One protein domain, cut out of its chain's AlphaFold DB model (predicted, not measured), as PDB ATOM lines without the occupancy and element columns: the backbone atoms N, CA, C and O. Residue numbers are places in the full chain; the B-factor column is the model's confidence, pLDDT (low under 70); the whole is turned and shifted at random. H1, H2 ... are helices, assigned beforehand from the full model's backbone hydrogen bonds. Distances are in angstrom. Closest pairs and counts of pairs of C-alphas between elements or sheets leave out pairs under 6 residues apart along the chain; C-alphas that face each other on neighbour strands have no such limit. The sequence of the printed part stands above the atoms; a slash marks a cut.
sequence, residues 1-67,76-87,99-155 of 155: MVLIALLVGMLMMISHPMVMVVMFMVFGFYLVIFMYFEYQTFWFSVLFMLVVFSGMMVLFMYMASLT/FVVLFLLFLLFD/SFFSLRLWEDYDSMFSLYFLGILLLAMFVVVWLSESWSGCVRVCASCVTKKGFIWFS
ATOM      1  N   MET A   1     -16.205   8.405 -34.549       66.81
ATOM      2  CA  MET A   1     -16.110   8.695 -36.003       66.81
ATOM      3  C   MET A   1     -15.187   7.737 -36.764       66.81
ATOM      4  O   MET A   1     -15.668   7.107 -37.694       66.81
ATOM      5  N   VAL A   2     -13.914   7.551 -36.375       69.25
ATOM      6  CA  VAL A   2     -12.992   6.611 -37.068       69.25
ATOM      7  C   VAL A   2     -13.492   5.161 -37.031       69.25
ATOM      8  O   VAL A   2     -13.523   4.511 -38.069       69.25
ATOM      9  N   LEU A   3     -13.972   4.690 -35.872       72.88
ATOM     10  CA  LEU A   3     -14.592   3.364 -35.716       72.88
ATOM     11  C   LEU A   3     -15.740   3.150 -36.715       72.88
ATOM     12  O   LEU A   3     -15.848   2.107 -37.347       72.88
ATOM     13  N   ILE A   4     -16.565   4.182 -36.896       72.19
ATOM     14  CA  ILE A   4     -17.761   4.128 -37.732       72.19
ATOM     15  C   ILE A   4     -17.388   4.097 -39.222       72.19
ATOM     16  O   ILE A   4     -17.951   3.316 -39.984       72.19
ATOM     17  N   ALA A   5     -16.377   4.864 -39.640       71.50
ATOM     18  CA  ALA A   5     -15.839   4.777 -40.998       71.50
ATOM     19  C   ALA A   5     -15.223   3.392 -41.292       71.50
ATOM     20  O   ALA A   5     -15.407   2.853 -42.383       71.50
ATOM     21  N   LEU A   6     -14.546   2.794 -40.306       74.12
ATOM     22  CA  LEU A   6     -13.983   1.443 -40.405       74.12
ATOM     23  C   LEU A   6     -15.081   0.377 -40.542       74.12
ATOM     24  O   LEU A   6     -14.970  -0.515 -41.380       74.12
ATOM     25  N   LEU A   7     -16.169   0.512 -39.780       75.56
ATOM     26  CA  LEU A   7     -17.343  -0.363 -39.854       75.56
ATOM     27  C   LEU A   7     -18.005  -0.318 -41.237       75.56
ATOM     28  O   LEU A   7     -18.289  -1.367 -41.815       75.56
ATOM     29  N   VAL A   8     -18.186   0.879 -41.804       73.50
ATOM     30  CA  VAL A   8     -18.732   1.048 -43.163       73.50
ATOM     31  C   VAL A   8     -17.791   0.461 -44.221       73.50
ATOM     32  O   VAL A   8     -18.254  -0.190 -45.157       73.50
ATOM     33  N   GLY A   9     -16.475   0.621 -44.060       73.81
ATOM     34  CA  GLY A   9     -15.488   0.003 -44.949       73.81
ATOM     35  C   GLY A   9     -15.529  -1.528 -44.923       73.81
ATOM     36  O   GLY A   9     -15.480  -2.164 -45.974       73.81
ATOM     37  N   MET A  10     -15.678  -2.130 -43.740       73.31
ATOM     38  CA  MET A  10     -15.753  -3.591 -43.600       73.31
ATOM     39  C   MET A  10     -17.085  -4.177 -44.085       73.31
ATOM     40  O   MET A  10     -17.099  -5.292 -44.601       73.31
ATOM     41  N   LEU A  11     -18.186  -3.421 -44.012       74.56
ATOM     42  CA  LEU A  11     -19.479  -3.814 -44.590       74.56
ATOM     43  C   LEU A  11     -19.406  -4.033 -46.109       74.56
ATOM     44  O   LEU A  11     -20.052  -4.943 -46.624       74.56
ATOM     45  N   MET A  12     -18.587  -3.251 -46.820       72.94
ATOM     46  CA  MET A  12     -18.393  -3.395 -48.270       72.94
ATOM     47  C   MET A  12     -17.621  -4.663 -48.664       72.94
ATOM     48  O   MET A  12     -17.634  -5.044 -49.831       72.94
ATOM     49  N   MET A  13     -16.947  -5.321 -47.716       76.31
ATOM     50  CA  MET A  13     -16.215  -6.566 -47.971       76.31
ATOM     51  C   MET A  13     -17.097  -7.818 -47.858       76.31
ATOM     52  O   MET A  13     -16.629  -8.916 -48.155       76.31
ATOM     53  N   ILE A  14     -18.357  -7.677 -47.430       80.31
ATOM     54  CA  ILE A  14     -19.279  -8.805 -47.275       80.31
ATOM     55  C   ILE A  14     -19.747  -9.280 -48.651       80.31
ATOM     56  O   ILE A  14     -20.296  -8.518 -49.443       80.31
ATOM     57  N   SER A  15     -19.561 -10.573 -48.905       74.44
ATOM     58  CA  SER A  15     -19.895 -11.219 -50.175       74.44
ATOM     59  C   SER A  15     -21.403 -11.398 -50.380       74.44
ATOM     60  O   SER A  15     -21.909 -11.249 -51.492       74.44
ATOM     61  N   HIS A  16     -22.135 -11.717 -49.308       78.44
ATOM     62  CA  HIS A  16     -23.539 -12.090 -49.399       78.44
ATOM     63  C   HIS A  16     -24.481 -10.896 -49.139       78.44
ATOM     64  O   HIS A  16     -24.496 -10.357 -48.027       78.44
ATOM     65  N   PRO A  17     -25.360 -10.526 -50.090       78.81
ATOM     66  CA  PRO A  17     -26.192  -9.322 -49.990       78.81
ATOM     67  C   PRO A  17     -27.196  -9.362 -48.829       78.81
ATOM     68  O   PRO A  17     -27.399  -8.357 -48.154       78.81
ATOM     69  N   MET A  18     -27.784 -10.529 -48.535       81.62
ATOM     70  CA  MET A  18     -28.662 -10.685 -47.361       81.62
ATOM     71  C   MET A  18     -27.921 -10.435 -46.042       81.62
ATOM     72  O   MET A  18     -28.441  -9.741 -45.173       81.62
ATOM     73  N   VAL A  19     -26.691 -10.945 -45.902       83.69
ATOM     74  CA  VAL A  19     -25.874 -10.734 -44.697       83.69
ATOM     75  C   VAL A  19     -25.487  -9.264 -44.584       83.69
ATOM     76  O   VAL A  19     -25.566  -8.697 -43.500       83.69
ATOM     77  N   MET A  20     -25.165  -8.614 -45.704       82.06
ATOM     78  CA  MET A  20     -24.875  -7.181 -45.739       82.06
ATOM     79  C   MET A  20     -26.047  -6.346 -45.193       82.06
ATOM     80  O   MET A  20     -25.838  -5.498 -44.327       82.06
ATOM     81  N   VAL A  21     -27.287  -6.609 -45.627       83.56
ATOM     82  CA  VAL A  21     -28.472  -5.872 -45.138       83.56
ATOM     83  C   VAL A  21     -28.769  -6.151 -43.668       83.56
ATOM     84  O   VAL A  21     -29.083  -5.221 -42.923       83.56
ATOM     85  N   VAL A  22     -28.622  -7.397 -43.216       84.44
ATOM     86  CA  VAL A  22     -28.770  -7.726 -41.789       84.44
ATOM     87  C   VAL A  22     -27.729  -6.974 -40.953       84.44
ATOM     88  O   VAL A  22     -28.064  -6.420 -39.907       84.44
ATOM     89  N   MET A  23     -26.490  -6.868 -41.431       82.94
ATOM     90  CA  MET A  23     -25.446  -6.116 -40.737       82.94
ATOM     91  C   MET A  23     -25.709  -4.608 -40.727       82.94
ATOM     92  O   MET A  23     -25.461  -3.966 -39.705       82.94
ATOM     93  N   PHE A  24     -26.290  -4.042 -41.789       82.44
ATOM     94  CA  PHE A  24     -26.787  -2.663 -41.755       82.44
ATOM     95  C   PHE A  24     -27.876  -2.465 -40.696       82.44
ATOM     96  O   PHE A  24     -27.852  -1.451 -40.003       82.44
ATOM     97  N   MET A  25     -28.783  -3.431 -40.518       86.19
ATOM     98  CA  MET A  25     -29.817  -3.356 -39.481       86.19
ATOM     99  C   MET A  25     -29.215  -3.346 -38.069       86.19
ATOM    100  O   MET A  25     -29.592  -2.506 -37.249       86.19
ATOM    101  N   VAL A  26     -28.250  -4.230 -37.795       85.81
ATOM    102  CA  VAL A  26     -27.540  -4.271 -36.503       85.81
ATOM    103  C   VAL A  26     -26.778  -2.969 -36.257       85.81
ATOM    104  O   VAL A  26     -26.845  -2.398 -35.169       85.81
ATOM    105  N   PHE A  27     -26.094  -2.462 -37.278       82.88
ATOM    106  CA  PHE A  27     -25.374  -1.200 -37.195       82.88
ATOM    107  C   PHE A  27     -26.315  -0.009 -36.951       82.88
ATOM    108  O   PHE A  27     -26.034   0.828 -36.096       82.88
ATOM    109  N   GLY A  28     -27.469   0.045 -37.620       82.81
ATOM    110  CA  GLY A  28     -28.480   1.074 -37.374       82.81
ATOM    111  C   GLY A  28     -29.020   1.039 -35.941       82.81
ATOM    112  O   GLY A  28     -29.193   2.090 -35.327       82.81
ATOM    113  N   PHE A  29     -29.208  -0.151 -35.366       84.75
ATOM    114  CA  PHE A  29     -29.576  -0.291 -33.955       84.75
ATOM    115  C   PHE A  29     -28.483   0.226 -33.011       84.75
ATOM    116  O   PHE A  29     -28.775   0.978 -32.080       84.75
ATOM    117  N   TYR A  30     -27.224  -0.128 -33.281       83.06
ATOM    118  CA  TYR A  30     -26.074   0.357 -32.519       83.06
ATOM    119  C   TYR A  30     -25.995   1.888 -32.517       83.06
ATOM    120  O   TYR A  30     -25.829   2.501 -31.465       83.06
ATOM    121  N   LEU A  31     -26.193   2.512 -33.679       79.94
ATOM    122  CA  LEU A  31     -26.204   3.966 -33.817       79.94
ATOM    123  C   LEU A  31     -27.288   4.631 -32.960       79.94
ATOM    124  O   LEU A  31     -27.024   5.646 -32.324       79.94
ATOM    125  N   VAL A  32     -28.490   4.056 -32.896       82.75
ATOM    126  CA  VAL A  32     -29.578   4.581 -32.053       82.75
ATOM    127  C   VAL A  32     -29.221   4.504 -30.569       82.75
ATOM    128  O   VAL A  32     -29.492   5.444 -29.822       82.75
ATOM    129  N   ILE A  33     -28.604   3.404 -30.137       81.94
ATOM    130  CA  ILE A  33     -28.156   3.241 -28.750       81.94
ATOM    131  C   ILE A  33     -27.047   4.244 -28.425       81.94
ATOM    132  O   ILE A  33     -27.112   4.907 -27.393       81.94
ATOM    133  N   PHE A  34     -26.069   4.404 -29.317       79.44
ATOM    134  CA  PHE A  34     -25.012   5.400 -29.166       79.44
ATOM    135  C   PHE A  34     -25.599   6.813 -29.011       79.44
ATOM    136  O   PHE A  34     -25.254   7.534 -28.080       79.44
ATOM    137  N   MET A  35     -26.577   7.169 -29.847       77.56
ATOM    138  CA  MET A  35     -27.281   8.453 -29.758       77.56
ATOM    139  C   MET A  35     -28.024   8.639 -28.439       77.56
ATOM    140  O   MET A  35     -28.071   9.741 -27.899       77.56
ATOM    141  N   TYR A  36     -28.622   7.575 -27.913       80.00
ATOM    142  CA  TYR A  36     -29.270   7.636 -26.611       80.00
ATOM    143  C   TYR A  36     -28.266   7.951 -25.492       80.00
ATOM    144  O   TYR A  36     -28.569   8.782 -24.639       80.00
ATOM    145  N   PHE A  37     -27.078   7.344 -25.520       77.81
ATOM    146  CA  PHE A  37     -26.044   7.602 -24.515       77.81
ATOM    147  C   PHE A  37     -25.436   9.005 -24.615       77.81
ATOM    148  O   PHE A  37     -25.196   9.614 -23.575       77.81
ATOM    149  N   GLU A  38     -25.239   9.532 -25.826       75.56
ATOM    150  CA  GLU A  38     -24.694  10.885 -26.025       75.56
ATOM    151  C   GLU A  38     -25.700  11.974 -25.631       75.56
ATOM    152  O   GLU A  38     -25.384  12.890 -24.874       75.56
ATOM    153  N   TYR A  39     -26.946  11.861 -26.098       75.00
ATOM    154  CA  TYR A  39     -27.941  12.915 -25.895       75.00
ATOM    155  C   TYR A  39     -28.689  12.802 -24.567       75.00
ATOM    156  O   TYR A  39     -29.280  13.789 -24.132       75.00
ATOM    157  N   GLN A  40     -28.716  11.620 -23.936       75.31
ATOM    158  CA  GLN A  40     -29.448  11.328 -22.688       75.31
ATOM    159  C   GLN A  40     -30.946  11.725 -22.726       75.31
ATOM    160  O   GLN A  40     -31.646  11.711 -21.715       75.31
ATOM    161  N   THR A  41     -31.488  12.037 -23.911       76.69
ATOM    162  CA  THR A  41     -32.899  12.368 -24.127       76.69
ATOM    163  C   THR A  41     -33.611  11.225 -24.832       76.69
ATOM    164  O   THR A  41     -33.334  10.917 -25.994       76.69
ATOM    165  N   PHE A  42     -34.600  10.650 -24.156       74.06
ATOM    166  CA  PHE A  42     -35.379   9.528 -24.677       74.06
ATOM    167  C   PHE A  42     -36.194   9.874 -25.937       74.06
ATOM    168  O   PHE A  42     -36.259   9.092 -26.879       74.06
ATOM    169  N   TRP A  43     -36.810  11.059 -25.995       78.62
ATOM    170  CA  TRP A  43     -37.712  11.425 -27.097       78.62
ATOM    171  C   TRP A  43     -37.007  11.511 -28.449       78.62
ATOM    172  O   TRP A  43     -37.540  11.069 -29.465       78.62
ATOM    173  N   PHE A  44     -35.795  12.063 -28.460       75.94
ATOM    174  CA  PHE A  44     -35.031  12.244 -29.686       75.94
ATOM    175  C   PHE A  44     -34.482  10.917 -30.219       75.94
ATOM    176  O   PHE A  44     -34.633  10.626 -31.406       75.94
ATOM    177  N   SER A  45     -33.918  10.074 -29.347       78.75
ATOM    178  CA  SER A  45     -33.391   8.767 -29.753       78.75
ATOM    179  C   SER A  45     -34.493   7.842 -30.280       78.75
ATOM    180  O   SER A  45     -34.270   7.130 -31.258       78.75
ATOM    181  N   VAL A  46     -35.705   7.905 -29.717       84.19
ATOM    182  CA  VAL A  46     -36.865   7.140 -30.206       84.19
ATOM    183  C   VAL A  46     -37.326   7.618 -31.585       84.19
ATOM    184  O   VAL A  46     -37.607   6.788 -32.450       84.19
ATOM    185  N   LEU A  47     -37.365   8.930 -31.845       84.75
ATOM    186  CA  LEU A  47     -37.695   9.442 -33.183       84.75
ATOM    187  C   LEU A  47     -36.658   9.003 -34.226       84.75
ATOM    188  O   LEU A  47     -37.030   8.543 -35.307       84.75
ATOM    189  N   PHE A  48     -35.370   9.073 -33.886       80.38
ATOM    190  CA  PHE A  48     -34.297   8.582 -34.754       80.38
ATOM    191  C   PHE A  48     -34.384   7.072 -34.989       80.38
ATOM    192  O   PHE A  48     -34.219   6.623 -36.125       80.38
ATOM    193  N   MET A  49     -34.719   6.296 -33.954       85.12
ATOM    194  CA  MET A  49     -34.971   4.861 -34.083       85.12
ATOM    195  C   MET A  49     -36.043   4.585 -35.136       85.12
ATOM    196  O   MET A  49     -35.812   3.797 -36.050       85.12
ATOM    197  N   LEU A  50     -37.195   5.251 -35.048       85.69
ATOM    198  CA  LEU A  50     -38.315   5.011 -35.959       85.69
ATOM    199  C   LEU A  50     -37.950   5.299 -37.420       85.69
ATOM    200  O   LEU A  50     -38.276   4.504 -38.305       85.69
ATOM    201  N   VAL A  51     -37.241   6.397 -37.685       86.25
ATOM    202  CA  VAL A  51     -36.830   6.759 -39.050       86.25
ATOM    203  C   VAL A  51     -35.837   5.740 -39.610       86.25
ATOM    204  O   VAL A  51     -36.049   5.222 -40.707       86.25
ATOM    205  N   VAL A  52     -34.796   5.392 -38.850       82.94
ATOM    206  CA  VAL A  52     -33.755   4.461 -39.310       82.94
ATOM    207  C   VAL A  52     -34.332   3.054 -39.512       82.94
ATOM    208  O   VAL A  52     -34.111   2.438 -40.557       82.94
ATOM    209  N   PHE A  53     -35.150   2.559 -38.578       84.94
ATOM    210  CA  PHE A  53     -35.766   1.235 -38.702       84.94
ATOM    211  C   PHE A  53     -36.819   1.157 -39.804       84.94
ATOM    212  O   PHE A  53     -36.863   0.152 -40.513       84.94
ATOM    213  N   SER A  54     -37.639   2.195 -39.995       87.38
ATOM    214  CA  SER A  54     -38.630   2.187 -41.080       87.38
ATOM    215  C   SER A  54     -37.967   2.051 -42.454       87.38
ATOM    216  O   SER A  54     -38.418   1.244 -43.266       87.38
ATOM    217  N   GLY A  55     -36.846   2.745 -42.684       81.56
ATOM    218  CA  GLY A  55     -36.058   2.597 -43.906       81.56
ATOM    219  C   GLY A  55     -35.468   1.193 -44.052       81.56
ATOM    220  O   GLY A  55     -35.683   0.530 -45.064       81.56
ATOM    221  N   MET A  56     -34.771   0.699 -43.024       84.31
ATOM    222  CA  MET A  56     -34.074  -0.595 -43.089       84.31
ATOM    223  C   MET A  56     -35.022  -1.798 -43.218       84.31
ATOM    224  O   MET A  56     -34.669  -2.781 -43.870       84.31
ATOM    225  N   MET A  57     -36.235  -1.736 -42.659       85.25
ATOM    226  CA  MET A  57     -37.216  -2.825 -42.776       85.25
ATOM    227  C   MET A  57     -37.736  -2.993 -44.208       85.25
ATOM    228  O   MET A  57     -37.919  -4.123 -44.666       85.25
ATOM    229  N   VAL A  58     -37.934  -1.893 -44.942       85.81
ATOM    230  CA  VAL A  58     -38.317  -1.955 -46.364       85.81
ATOM    231  C   VAL A  58     -37.207  -2.611 -47.185       85.81
ATOM    232  O   VAL A  58     -37.487  -3.463 -48.028       85.81
ATOM    233  N   LEU A  59     -35.946  -2.282 -46.889       81.50
ATOM    234  CA  LEU A  59     -34.786  -2.890 -47.549       81.50
ATOM    235  C   LEU A  59     -34.685  -4.387 -47.276       81.50
ATOM    236  O   LEU A  59     -34.444  -5.169 -48.196       81.50
ATOM    237  N   PHE A  60     -34.909  -4.795 -46.030       82.81
ATOM    238  CA  PHE A  60     -34.920  -6.205 -45.667       82.81
ATOM    239  C   PHE A  60     -35.985  -6.983 -46.452       82.81
ATOM    240  O   PHE A  60     -35.669  -8.012 -47.045       82.81
ATOM    241  N   MET A  61     -37.218  -6.466 -46.532       84.12
ATOM    242  CA  MET A  61     -38.283  -7.101 -47.319       84.12
ATOM    243  C   MET A  61     -37.942  -7.176 -48.812       84.12
ATOM    244  O   MET A  61     -38.193  -8.201 -49.447       84.12
ATOM    245  N   TYR A  62     -37.335  -6.124 -49.367       85.25
ATOM    246  CA  TYR A  62     -36.910  -6.109 -50.765       85.25
ATOM    247  C   TYR A  62     -35.887  -7.216 -51.055       85.25
ATOM    248  O   TYR A  62     -36.084  -8.019 -51.968       85.25
ATOM    249  N   MET A  63     -34.843  -7.337 -50.236       78.56
ATOM    250  CA  MET A  63     -33.778  -8.322 -50.460       78.56
ATOM    251  C   MET A  63     -34.222  -9.757 -50.173       78.56
ATOM    252  O   MET A  63     -33.849 -10.674 -50.912       78.56
ATOM    253  N   ALA A  64     -35.081  -9.943 -49.167       81.62
ATOM    254  CA  ALA A  64     -35.700 -11.231 -48.876       81.62
ATOM    255  C   ALA A  64     -36.580 -11.734 -50.031       81.62
ATOM    256  O   ALA A  64     -36.690 -12.939 -50.229       81.62
ATOM    257  N   SER A  65     -37.186 -10.829 -50.810       81.94
ATOM    258  CA  SER A  65     -38.017 -11.198 -51.961       81.94
ATOM    259  C   SER A  65     -37.214 -11.611 -53.201       81.94
ATOM    260  O   SER A  65     -37.714 -12.368 -54.032       81.94
ATOM    261  N   LEU A  66     -35.980 -11.111 -53.336       74.25
ATOM    262  CA  LEU A  66     -35.148 -11.301 -54.528       74.25
ATOM    263  C   LEU A  66     -34.172 -12.467 -54.416       74.25
ATOM    264  O   LEU A  66     -33.809 -13.060 -55.433       74.25
ATOM    265  N   THR A  67     -33.714 -12.774 -53.206       75.81
ATOM    266  CA  THR A  67     -32.647 -13.755 -53.022       75.81
ATOM    267  C   THR A  67     -33.254 -15.159 -52.944       75.81
ATOM    268  O   THR A  67     -34.096 -15.394 -52.075       75.81
ATOM    269  N   PHE A  76     -15.848 -14.847 -41.286       81.19
ATOM    270  CA  PHE A  76     -15.157 -14.398 -40.065       81.19
ATOM    271  C   PHE A  76     -15.133 -12.868 -39.921       81.19
ATOM    272  O   PHE A  76     -15.098 -12.350 -38.806       81.19
ATOM    273  N   VAL A  77     -15.213 -12.149 -41.045       80.75
ATOM    274  CA  VAL A  77     -15.338 -10.687 -41.096       80.75
ATOM    275  C   VAL A  77     -16.574 -10.213 -40.333       80.75
ATOM    276  O   VAL A  77     -16.487  -9.262 -39.566       80.75
ATOM    277  N   VAL A  78     -17.709 -10.902 -40.479       82.19
ATOM    278  CA  VAL A  78     -18.969 -10.553 -39.804       82.19
ATOM    279  C   VAL A  78     -18.828 -10.701 -38.290       82.19
ATOM    280  O   VAL A  78     -19.251  -9.833 -37.529       82.19
ATOM    281  N   LEU A  79     -18.184 -11.783 -37.857       80.75
ATOM    282  CA  LEU A  79     -17.940 -12.083 -36.445       80.75
ATOM    283  C   LEU A  79     -17.010 -11.045 -35.801       80.75
ATOM    284  O   LEU A  79     -17.287 -10.559 -34.705       80.75
ATOM    285  N   PHE A  80     -15.950 -10.651 -36.510       82.19
ATOM    286  CA  PHE A  80     -15.047  -9.584 -36.079       82.19
ATOM    287  C   PHE A  80     -15.757  -8.226 -35.980       82.19
ATOM    288  O   PHE A  80     -15.537  -7.471 -35.033       82.19
ATOM    289  N   LEU A  81     -16.648  -7.935 -36.927       80.56
ATOM    290  CA  LEU A  81     -17.420  -6.695 -36.960       80.56
ATOM    291  C   LEU A  81     -18.360  -6.594 -35.751       80.56
ATOM    292  O   LEU A  81     -18.419  -5.550 -35.107       80.56
ATOM    293  N   LEU A  82     -19.030  -7.693 -35.389       80.62
ATOM    294  CA  LEU A  82     -19.850  -7.751 -34.177       80.62
ATOM    295  C   LEU A  82     -19.016  -7.507 -32.916       80.62
ATOM    296  O   LEU A  82     -19.428  -6.719 -32.072       80.62
ATOM    297  N   PHE A  83     -17.839  -8.124 -32.802       81.81
ATOM    298  CA  PHE A  83     -16.958  -7.913 -31.651       81.81
ATOM    299  C   PHE A  83     -16.569  -6.434 -31.484       81.81
ATOM    300  O   PHE A  83     -16.708  -5.879 -30.395       81.81
ATOM    301  N   LEU A  84     -16.173  -5.775 -32.577       79.62
ATOM    302  CA  LEU A  84     -15.807  -4.354 -32.573       79.62
ATOM    303  C   LEU A  84     -16.953  -3.422 -32.163       79.62
ATOM    304  O   LEU A  84     -16.704  -2.377 -31.568       79.62
ATOM    305  N   LEU A  85     -18.198  -3.776 -32.490       77.88
ATOM    306  CA  LEU A  85     -19.362  -2.979 -32.101       77.88
ATOM    307  C   LEU A  85     -19.590  -3.003 -30.586       77.88
ATOM    308  O   LEU A  85     -19.939  -1.975 -30.013       77.88
ATOM    309  N   PHE A  86     -19.390  -4.149 -29.934       75.50
ATOM    310  CA  PHE A  86     -19.644  -4.284 -28.497       75.50
ATOM    311  C   PHE A  86     -18.527  -3.717 -27.618       75.50
ATOM    312  O   PHE A  86     -18.818  -3.251 -26.521       75.50
ATOM    313  N   ASP A  87     -17.281  -3.714 -28.095       73.44
ATOM    314  CA  ASP A  87     -16.125  -3.229 -27.326       73.44
ATOM    315  C   ASP A  87     -16.196  -1.719 -27.017       73.44
ATOM    316  O   ASP A  87     -15.702  -1.257 -25.996       73.44
ATOM    317  N   SER A  99     -33.230  16.969 -20.271       69.38
ATOM    318  CA  SER A  99     -34.366  17.212 -21.179       69.38
ATOM    319  C   SER A  99     -34.207  18.463 -22.069       69.38
ATOM    320  O   SER A  99     -34.678  18.482 -23.210       69.38
ATOM    321  N   PHE A 100     -33.468  19.475 -21.599       65.75
ATOM    322  CA  PHE A 100     -33.140  20.696 -22.349       65.75
ATOM    323  C   PHE A 100     -32.015  20.539 -23.383       65.75
ATOM    324  O   PHE A 100     -31.829  21.428 -24.213       65.75
ATOM    325  N   PHE A 101     -31.287  19.420 -23.382       67.44
ATOM    326  CA  PHE A 101     -30.215  19.147 -24.346       67.44
ATOM    327  C   PHE A 101     -30.756  19.020 -25.781       67.44
ATOM    328  O   PHE A 101     -30.071  19.348 -26.743       67.44
ATOM    329  N   SER A 102     -32.042  18.680 -25.927       67.44
ATOM    330  CA  SER A 102     -32.749  18.661 -27.215       67.44
ATOM    331  C   SER A 102     -32.755  20.012 -27.949       67.44
ATOM    332  O   SER A 102     -32.786  20.044 -29.178       67.44
ATOM    333  N   LEU A 103     -32.678  21.138 -27.233       70.31
ATOM    334  CA  LEU A 103     -32.613  22.471 -27.846       70.31
ATOM    335  C   LEU A 103     -31.195  22.838 -28.310       70.31
ATOM    336  O   LEU A 103     -31.043  23.742 -29.128       70.31
ATOM    337  N   ARG A 104     -30.173  22.118 -27.827       72.94
ATOM    338  CA  ARG A 104     -28.761  22.297 -28.194       72.94
ATOM    339  C   ARG A 104     -28.300  21.442 -29.366       72.94
ATOM    340  O   ARG A 104     -27.191  21.636 -29.837       72.94
ATOM    341  N   LEU A 105     -29.174  20.604 -29.924       73.88
ATOM    342  CA  LEU A 105     -28.881  19.807 -31.123       73.88
ATOM    343  C   LEU A 105     -28.404  20.632 -32.335       73.88
ATOM    344  O   LEU A 105     -27.800  20.085 -33.252       73.88
ATOM    345  N   TRP A 106     -28.691  21.937 -32.344       70.75
ATOM    346  CA  TRP A 106     -28.285  22.879 -33.388       70.75
ATOM    347  C   TRP A 106     -27.009  23.666 -33.044       70.75
ATOM    348  O   TRP A 106     -26.576  24.480 -33.855       70.75
ATOM    349  N   GLU A 107     -26.412  23.454 -31.865       78.06
ATOM    350  CA  GLU A 107     -25.077  23.963 -31.536       78.06
ATOM    351  C   GLU A 107     -23.999  23.132 -32.265       78.06
ATOM    352  O   GLU A 107     -24.210  21.979 -32.654       78.06
ATOM    353  N   ASP A 108     -22.834  23.744 -32.490       69.62
ATOM    354  CA  ASP A 108     -21.893  23.339 -33.542       69.62
ATOM    355  C   ASP A 108     -21.477  21.856 -33.502       69.62
ATOM    356  O   ASP A 108     -21.467  21.198 -34.543       69.62
ATOM    357  N   TYR A 109     -21.188  21.291 -32.326       75.69
ATOM    358  CA  TYR A 109     -20.705  19.906 -32.211       75.69
ATOM    359  C   TYR A 109     -21.797  18.855 -32.459       75.69
ATOM    360  O   TYR A 109     -21.549  17.858 -33.142       75.69
ATOM    361  N   ASP A 110     -23.014  19.098 -31.972       75.62
ATOM    362  CA  ASP A 110     -24.147  18.182 -32.139       75.62
ATOM    363  C   ASP A 110     -24.701  18.218 -33.565       75.62
ATOM    364  O   ASP A 110     -25.076  17.187 -34.138       75.62
ATOM    365  N   SER A 111     -24.646  19.395 -34.196       78.75
ATOM    366  CA  SER A 111     -25.045  19.566 -35.592       78.75
ATOM    367  C   SER A 111     -24.201  18.696 -36.539       78.75
ATOM    368  O   SER A 111     -24.749  18.048 -37.438       78.75
ATOM    369  N   MET A 112     -22.888  18.580 -36.295       79.06
ATOM    370  CA  MET A 112     -21.992  17.739 -37.095       79.06
ATOM    371  C   MET A 112     -22.308  16.247 -36.953       79.06
ATOM    372  O   MET A 112     -22.259  15.513 -37.943       79.06
ATOM    373  N   PHE A 113     -22.687  15.796 -35.754       75.38
ATOM    374  CA  PHE A 113     -23.151  14.425 -35.547       75.38
ATOM    375  C   PHE A 113     -24.458  14.161 -36.301       75.38
ATOM    376  O   PHE A 113     -24.550  13.169 -37.024       75.38
ATOM    377  N   SER A 114     -25.438  15.064 -36.222       75.56
ATOM    378  CA  SER A 114     -26.724  14.898 -36.919       75.56
ATOM    379  C   SER A 114     -26.576  14.802 -38.450       75.56
ATOM    380  O   SER A 114     -27.178  13.929 -39.085       75.56
ATOM    381  N   LEU A 115     -25.705  15.627 -39.044       78.75
ATOM    382  CA  LEU A 115     -25.386  15.586 -40.474       78.75
ATOM    383  C   LEU A 115     -24.710  14.272 -40.874       78.75
ATOM    384  O   LEU A 115     -24.984  13.734 -41.948       78.75
ATOM    385  N   TYR A 116     -23.865  13.723 -40.003       77.75
ATOM    386  CA  TYR A 116     -23.221  12.438 -40.234       77.75
ATOM    387  C   TYR A 116     -24.232  11.279 -40.300       77.75
ATOM    388  O   TYR A 116     -24.146  10.444 -41.206       77.75
ATOM    389  N   PHE A 117     -25.239  11.252 -39.419       74.81
ATOM    390  CA  PHE A 117     -26.305  10.237 -39.467       74.81
ATOM    391  C   PHE A 117     -27.129  10.308 -40.750       74.81
ATOM    392  O   PHE A 117     -27.416   9.276 -41.363       74.81
ATOM    393  N   LEU A 118     -27.474  11.520 -41.187       78.19
ATOM    394  CA  LEU A 118     -28.144  11.722 -42.472       78.19
ATOM    395  C   LEU A 118     -27.269  11.260 -43.644       78.19
ATOM    396  O   LEU A 118     -27.774  10.618 -44.567       78.19
ATOM    397  N   GLY A 119     -25.961  11.521 -43.587       83.00
ATOM    398  CA  GLY A 119     -24.997  11.039 -44.577       83.00
ATOM    399  C   GLY A 119     -24.968   9.513 -44.685       83.00
ATOM    400  O   GLY A 119     -25.009   8.979 -45.794       83.00
ATOM    401  N   ILE A 120     -24.975   8.800 -43.553       75.94
ATOM    402  CA  ILE A 120     -25.049   7.329 -43.529       75.94
ATOM    403  C   ILE A 120     -26.364   6.829 -44.134       75.94
ATOM    404  O   ILE A 120     -26.344   5.896 -44.938       75.94
ATOM    405  N   LEU A 121     -27.501   7.439 -43.784       75.12
ATOM    406  CA  LEU A 121     -28.807   7.054 -44.333       75.12
ATOM    407  C   LEU A 121     -28.862   7.227 -45.857       75.12
ATOM    408  O   LEU A 121     -29.375   6.355 -46.561       75.12
ATOM    409  N   LEU A 122     -28.292   8.314 -46.378       80.25
ATOM    410  CA  LEU A 122     -28.177   8.534 -47.821       80.25
ATOM    411  C   LEU A 122     -27.270   7.496 -48.490       80.25
ATOM    412  O   LEU A 122     -27.613   6.976 -49.552       80.25
ATOM    413  N   LEU A 123     -26.146   7.149 -47.861       77.25
ATOM    414  CA  LEU A 123     -25.254   6.100 -48.356       77.25
ATOM    415  C   LEU A 123     -25.949   4.735 -48.400       77.25
ATOM    416  O   LEU A 123     -25.811   4.017 -49.388       77.25
ATOM    417  N   ALA A 124     -26.739   4.400 -47.378       73.94
ATOM    418  CA  ALA A 124     -27.522   3.169 -47.352       73.94
ATOM    419  C   ALA A 124     -28.509   3.107 -48.530       73.94
ATOM    420  O   ALA A 124     -28.582   2.088 -49.213       73.94
ATOM    421  N   MET A 125     -29.197   4.211 -48.839       75.19
ATOM    422  CA  MET A 125     -30.070   4.289 -50.018       75.19
ATOM    423  C   MET A 125     -29.296   4.129 -51.335       75.19
ATOM    424  O   MET A 125     -29.776   3.467 -52.254       75.19
ATOM    425  N   PHE A 126     -28.085   4.683 -51.439       78.69
ATOM    426  CA  PHE A 126     -27.254   4.529 -52.635       78.69
ATOM    427  C   PHE A 126     -26.781   3.082 -52.836       78.69
ATOM    428  O   PHE A 126     -26.875   2.552 -53.943       78.69
ATOM    429  N   VAL A 127     -26.342   2.417 -51.761       74.69
ATOM    430  CA  VAL A 127     -25.972   0.991 -51.783       74.69
ATOM    431  C   VAL A 127     -27.139   0.135 -52.267       74.69
ATOM    432  O   VAL A 127     -26.933  -0.798 -53.036       74.69
ATOM    433  N   VAL A 128     -28.369   0.475 -51.881       66.69
ATOM    434  CA  VAL A 128     -29.580  -0.241 -52.311       66.69
ATOM    435  C   VAL A 128     -29.839  -0.074 -53.799       66.69
ATOM    436  O   VAL A 128     -30.118  -1.064 -54.471       66.69
ATOM    437  N   VAL A 129     -29.739   1.146 -54.331       75.56
ATOM    438  CA  VAL A 129     -29.893   1.377 -55.776       75.56
ATOM    439  C   VAL A 129     -28.828   0.598 -56.542       75.56
ATOM    440  O   VAL A 129     -29.157  -0.117 -57.489       75.56
ATOM    441  N   TRP A 130     -27.582   0.643 -56.075       77.44
ATOM    442  CA  TRP A 130     -26.490  -0.117 -56.675       77.44
ATOM    443  C   TRP A 130     -26.746  -1.635 -56.644       77.44
ATOM    444  O   TRP A 130     -26.582  -2.325 -57.652       77.44
ATOM    445  N   LEU A 131     -27.248  -2.155 -55.520       67.88
ATOM    446  CA  LEU A 131     -27.657  -3.555 -55.396       67.88
ATOM    447  C   LEU A 131     -28.830  -3.907 -56.316       67.88
ATOM    448  O   LEU A 131     -28.829  -4.989 -56.900       67.88
ATOM    449  N   SER A 132     -29.796  -3.006 -56.500       65.56
ATOM    450  CA  SER A 132     -30.945  -3.236 -57.385       65.56
ATOM    451  C   SER A 132     -30.516  -3.452 -58.843       65.56
ATOM    452  O   SER A 132     -31.065  -4.310 -59.541       65.56
ATOM    453  N   GLU A 133     -29.474  -2.749 -59.295       68.31
ATOM    454  CA  GLU A 133     -28.956  -2.888 -60.656       68.31
ATOM    455  C   GLU A 133     -28.172  -4.192 -60.847       68.31
ATOM    456  O   GLU A 133     -28.306  -4.836 -61.894       68.31
ATOM    457  N   SER A 134     -27.444  -4.650 -59.821       64.19
ATOM    458  CA  SER A 134     -26.704  -5.922 -59.858       64.19
ATOM    459  C   SER A 134     -27.607  -7.137 -60.123       64.19
ATOM    460  O   SER A 134     -27.144  -8.128 -60.691       64.19
ATOM    461  N   TRP A 135     -28.891  -7.080 -59.750       58.91
ATOM    462  CA  TRP A 135     -29.843  -8.191 -59.911       58.91
ATOM    463  C   TRP A 135     -30.720  -8.098 -61.171       58.91
ATOM    464  O   TRP A 135     -31.287  -9.108 -61.602       58.91
ATOM    465  N   SER A 136     -30.763  -6.942 -61.845       55.41
ATOM    466  CA  SER A 136     -31.447  -6.772 -63.142       55.41
ATOM    467  C   SER A 136     -30.863  -7.688 -64.240       55.41
ATOM    468  O   SER A 136     -31.576  -8.149 -65.139       55.41
ATOM    469  N   GLY A 137     -29.580  -8.054 -64.126       53.06
ATOM    470  CA  GLY A 137     -28.930  -9.037 -65.001       53.06
ATOM    471  C   GLY A 137     -29.488 -10.462 -64.864       53.06
ATOM    472  O   GLY A 137     -29.710 -11.134 -65.873       53.06
ATOM    473  N   CYS A 138     -29.793 -10.912 -63.643       53.06
ATOM    474  CA  CYS A 138     -30.293 -12.268 -63.378       53.06
ATOM    475  C   CYS A 138     -31.727 -12.477 -63.893       53.06
ATOM    476  O   CYS A 138     -32.055 -13.553 -64.400       53.06
ATOM    477  N   VAL A 139     -32.569 -11.436 -63.868       54.69
ATOM    478  CA  VAL A 139     -33.942 -11.501 -64.404       54.69
ATOM    479  C   VAL A 139     -33.944 -11.712 -65.925       54.69
ATOM    480  O   VAL A 139     -34.779 -12.460 -66.435       54.69
ATOM    481  N   ARG A 140     -32.967 -11.159 -66.664       53.78
ATOM    482  CA  ARG A 140     -32.827 -11.409 -68.115       53.78
ATOM    483  C   ARG A 140     -32.466 -12.865 -68.434       53.78
ATOM    484  O   ARG A 140     -32.930 -13.405 -69.444       53.78
ATOM    485  N   VAL A 141     -31.686 -13.518 -67.569       53.66
ATOM    486  CA  VAL A 141     -31.303 -14.932 -67.728       53.66
ATOM    487  C   VAL A 141     -32.466 -15.856 -67.354       53.66
ATOM    488  O   VAL A 141     -32.749 -16.799 -68.094       53.66
ATOM    489  N   CYS A 142     -33.215 -15.554 -66.288       53.78
ATOM    490  CA  CYS A 142     -34.415 -16.315 -65.926       53.78
ATOM    491  C   CYS A 142     -35.555 -16.150 -66.945       53.78
ATOM    492  O   CYS A 142     -36.161 -17.149 -67.320       53.78
ATOM    493  N   ALA A 143     -35.800 -14.949 -67.483       50.78
ATOM    494  CA  ALA A 143     -36.790 -14.752 -68.549       50.78
ATOM    495  C   ALA A 143     -36.420 -15.513 -69.841       50.78
ATOM    496  O   ALA A 143     -37.290 -16.103 -70.488       50.78
ATOM    497  N   SER A 144     -35.124 -15.584 -70.178       47.19
ATOM    498  CA  SER A 144     -34.631 -16.417 -71.289       47.19
ATOM    499  C   SER A 144     -34.715 -17.924 -70.997       47.19
ATOM    500  O   SER A 144     -34.900 -18.730 -71.908       47.19
ATOM    501  N   CYS A 145     -34.594 -18.335 -69.733       46.66
ATOM    502  CA  CYS A 145     -34.694 -19.740 -69.334       46.66
ATOM    503  C   CYS A 145     -36.155 -20.222 -69.262       46.66
ATOM    504  O   CYS A 145     -36.450 -21.344 -69.671       46.66
ATOM    505  N   VAL A 146     -37.090 -19.366 -68.835       52.94
ATOM    506  CA  VAL A 146     -38.538 -19.649 -68.843       52.94
ATOM    507  C   VAL A 146     -39.077 -19.743 -70.273       52.94
ATOM    508  O   VAL A 146     -39.831 -20.666 -70.573       52.94
ATOM    509  N   THR A 147     -38.627 -18.881 -71.191       47.69
ATOM    510  CA  THR A 147     -38.980 -19.012 -72.620       47.69
ATOM    511  C   THR A 147     -38.385 -20.268 -73.262       47.69
ATOM    512  O   THR A 147     -39.067 -20.921 -74.047       47.69
ATOM    513  N   LYS A 148     -37.169 -20.696 -72.884       41.44
ATOM    514  CA  LYS A 148     -36.599 -21.971 -73.366       41.44
ATOM    515  C   LYS A 148     -37.255 -23.217 -72.764       41.44
ATOM    516  O   LYS A 148     -37.431 -24.196 -73.482       41.44
ATOM    517  N   LYS A 149     -37.658 -23.208 -71.488       39.41
ATOM    518  CA  LYS A 149     -38.373 -24.344 -70.872       39.41
ATOM    519  C   LYS A 149     -39.845 -24.434 -71.286       39.41
ATOM    520  O   LYS A 149     -40.372 -25.540 -71.318       39.41
ATOM    521  N   GLY A 150     -40.483 -23.325 -71.666       42.91
ATOM    522  CA  GLY A 150     -41.823 -23.329 -72.266       42.91
ATOM    523  C   GLY A 150     -41.871 -23.894 -73.693       42.91
ATOM    524  O   GLY A 150     -42.923 -24.343 -74.131       42.91
ATOM    525  N   PHE A 151     -40.737 -23.928 -74.404       41.22
ATOM    526  CA  PHE A 151     -40.661 -24.427 -75.783       41.22
ATOM    527  C   PHE A 151     -40.365 -25.935 -75.886       41.22
ATOM    528  O   PHE A 151     -40.569 -26.531 -76.936       41.22
ATOM    529  N   ILE A 152     -39.912 -26.577 -74.803       46.47
ATOM    530  CA  ILE A 152     -39.571 -28.016 -74.785       46.47
ATOM    531  C   ILE A 152     -40.787 -28.898 -74.428       46.47
ATOM    532  O   ILE A 152     -40.729 -30.112 -74.560       46.47
ATOM    533  N   TRP A 153     -41.920 -28.306 -74.039       39.84
ATOM    534  CA  TRP A 153     -43.176 -29.036 -73.799       39.84
ATOM    535  C   TRP A 153     -44.140 -29.042 -74.999       39.84
ATOM    536  O   TRP A 153     -45.256 -29.539 -74.873       39.84
ATOM    537  N   PHE A 154     -43.733 -28.499 -76.153       39.94
ATOM    538  CA  PHE A 154     -44.568 -28.385 -77.358       39.94
ATOM    539  C   PHE A 154     -43.896 -28.912 -78.639       39.94
ATOM    540  O   PHE A 154     -44.170 -28.413 -79.731       39.94
ATOM    541  N   SER A 155     -43.035 -29.929 -78.530       39.94
ATOM    542  CA  SER A 155     -42.617 -30.731 -79.687       39.94
ATOM    543  C   SER A 155     -42.355 -32.182 -79.326       39.94
ATOM    544  O   SER A 155     -42.000 -32.448 -78.158       39.94
TER     545      SER A 155
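What this domain is: This is residues 1 to 67, 76 to 87 and 99 to 155 of the 155 residues of the protein "NADH dehydrogenase subunit 6" of Mesabolivar sp. ITV1036I3 (UniProt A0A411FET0). A loose up-and-down bundle: H2 and H3 pair closely, H1 and H4 lie on one side, and long H6 runs beside them until residues 140 to 155 stick out; short H5 sits at one end. The printed part has 136 residues with six named helices, H1 to H6 in order, and no named strand, all helix. It is loose, radius of gyration of the C-alphas 20.0 A, spanning 77 by 30 by 21 A.

Where its parts are: H1, residues 2 to 11, begins at C-alpha 2 (-12.992, 6.611, -37.068). H2 is residues 17 to 39, 32.8 A; H3 42 to 66, 36.4 A; H4 76 to 87; H5 99 to 104. H6, 108 to 151, 66.5 A, kinks 26 degrees near residue 137 and ends at C-alpha 151 (-40.661, -24.427, -75.783).

How they stand to each other: Hairpin H2 and H3 touch, opposite ways, closest C-alphas Tyr 36 and Ser 45, 5.3 A. H6 is near H2. O i to N i+4 pairs within hydrogen-bond range number 0 of 2 in H5, beside 2 of 3 O i to N i+3.

The domain as a whole: Cuts: 67 to 76, 21.8 A; 87 to 99, 28.1 A. Residues 131 to 155 are under pLDDT 70.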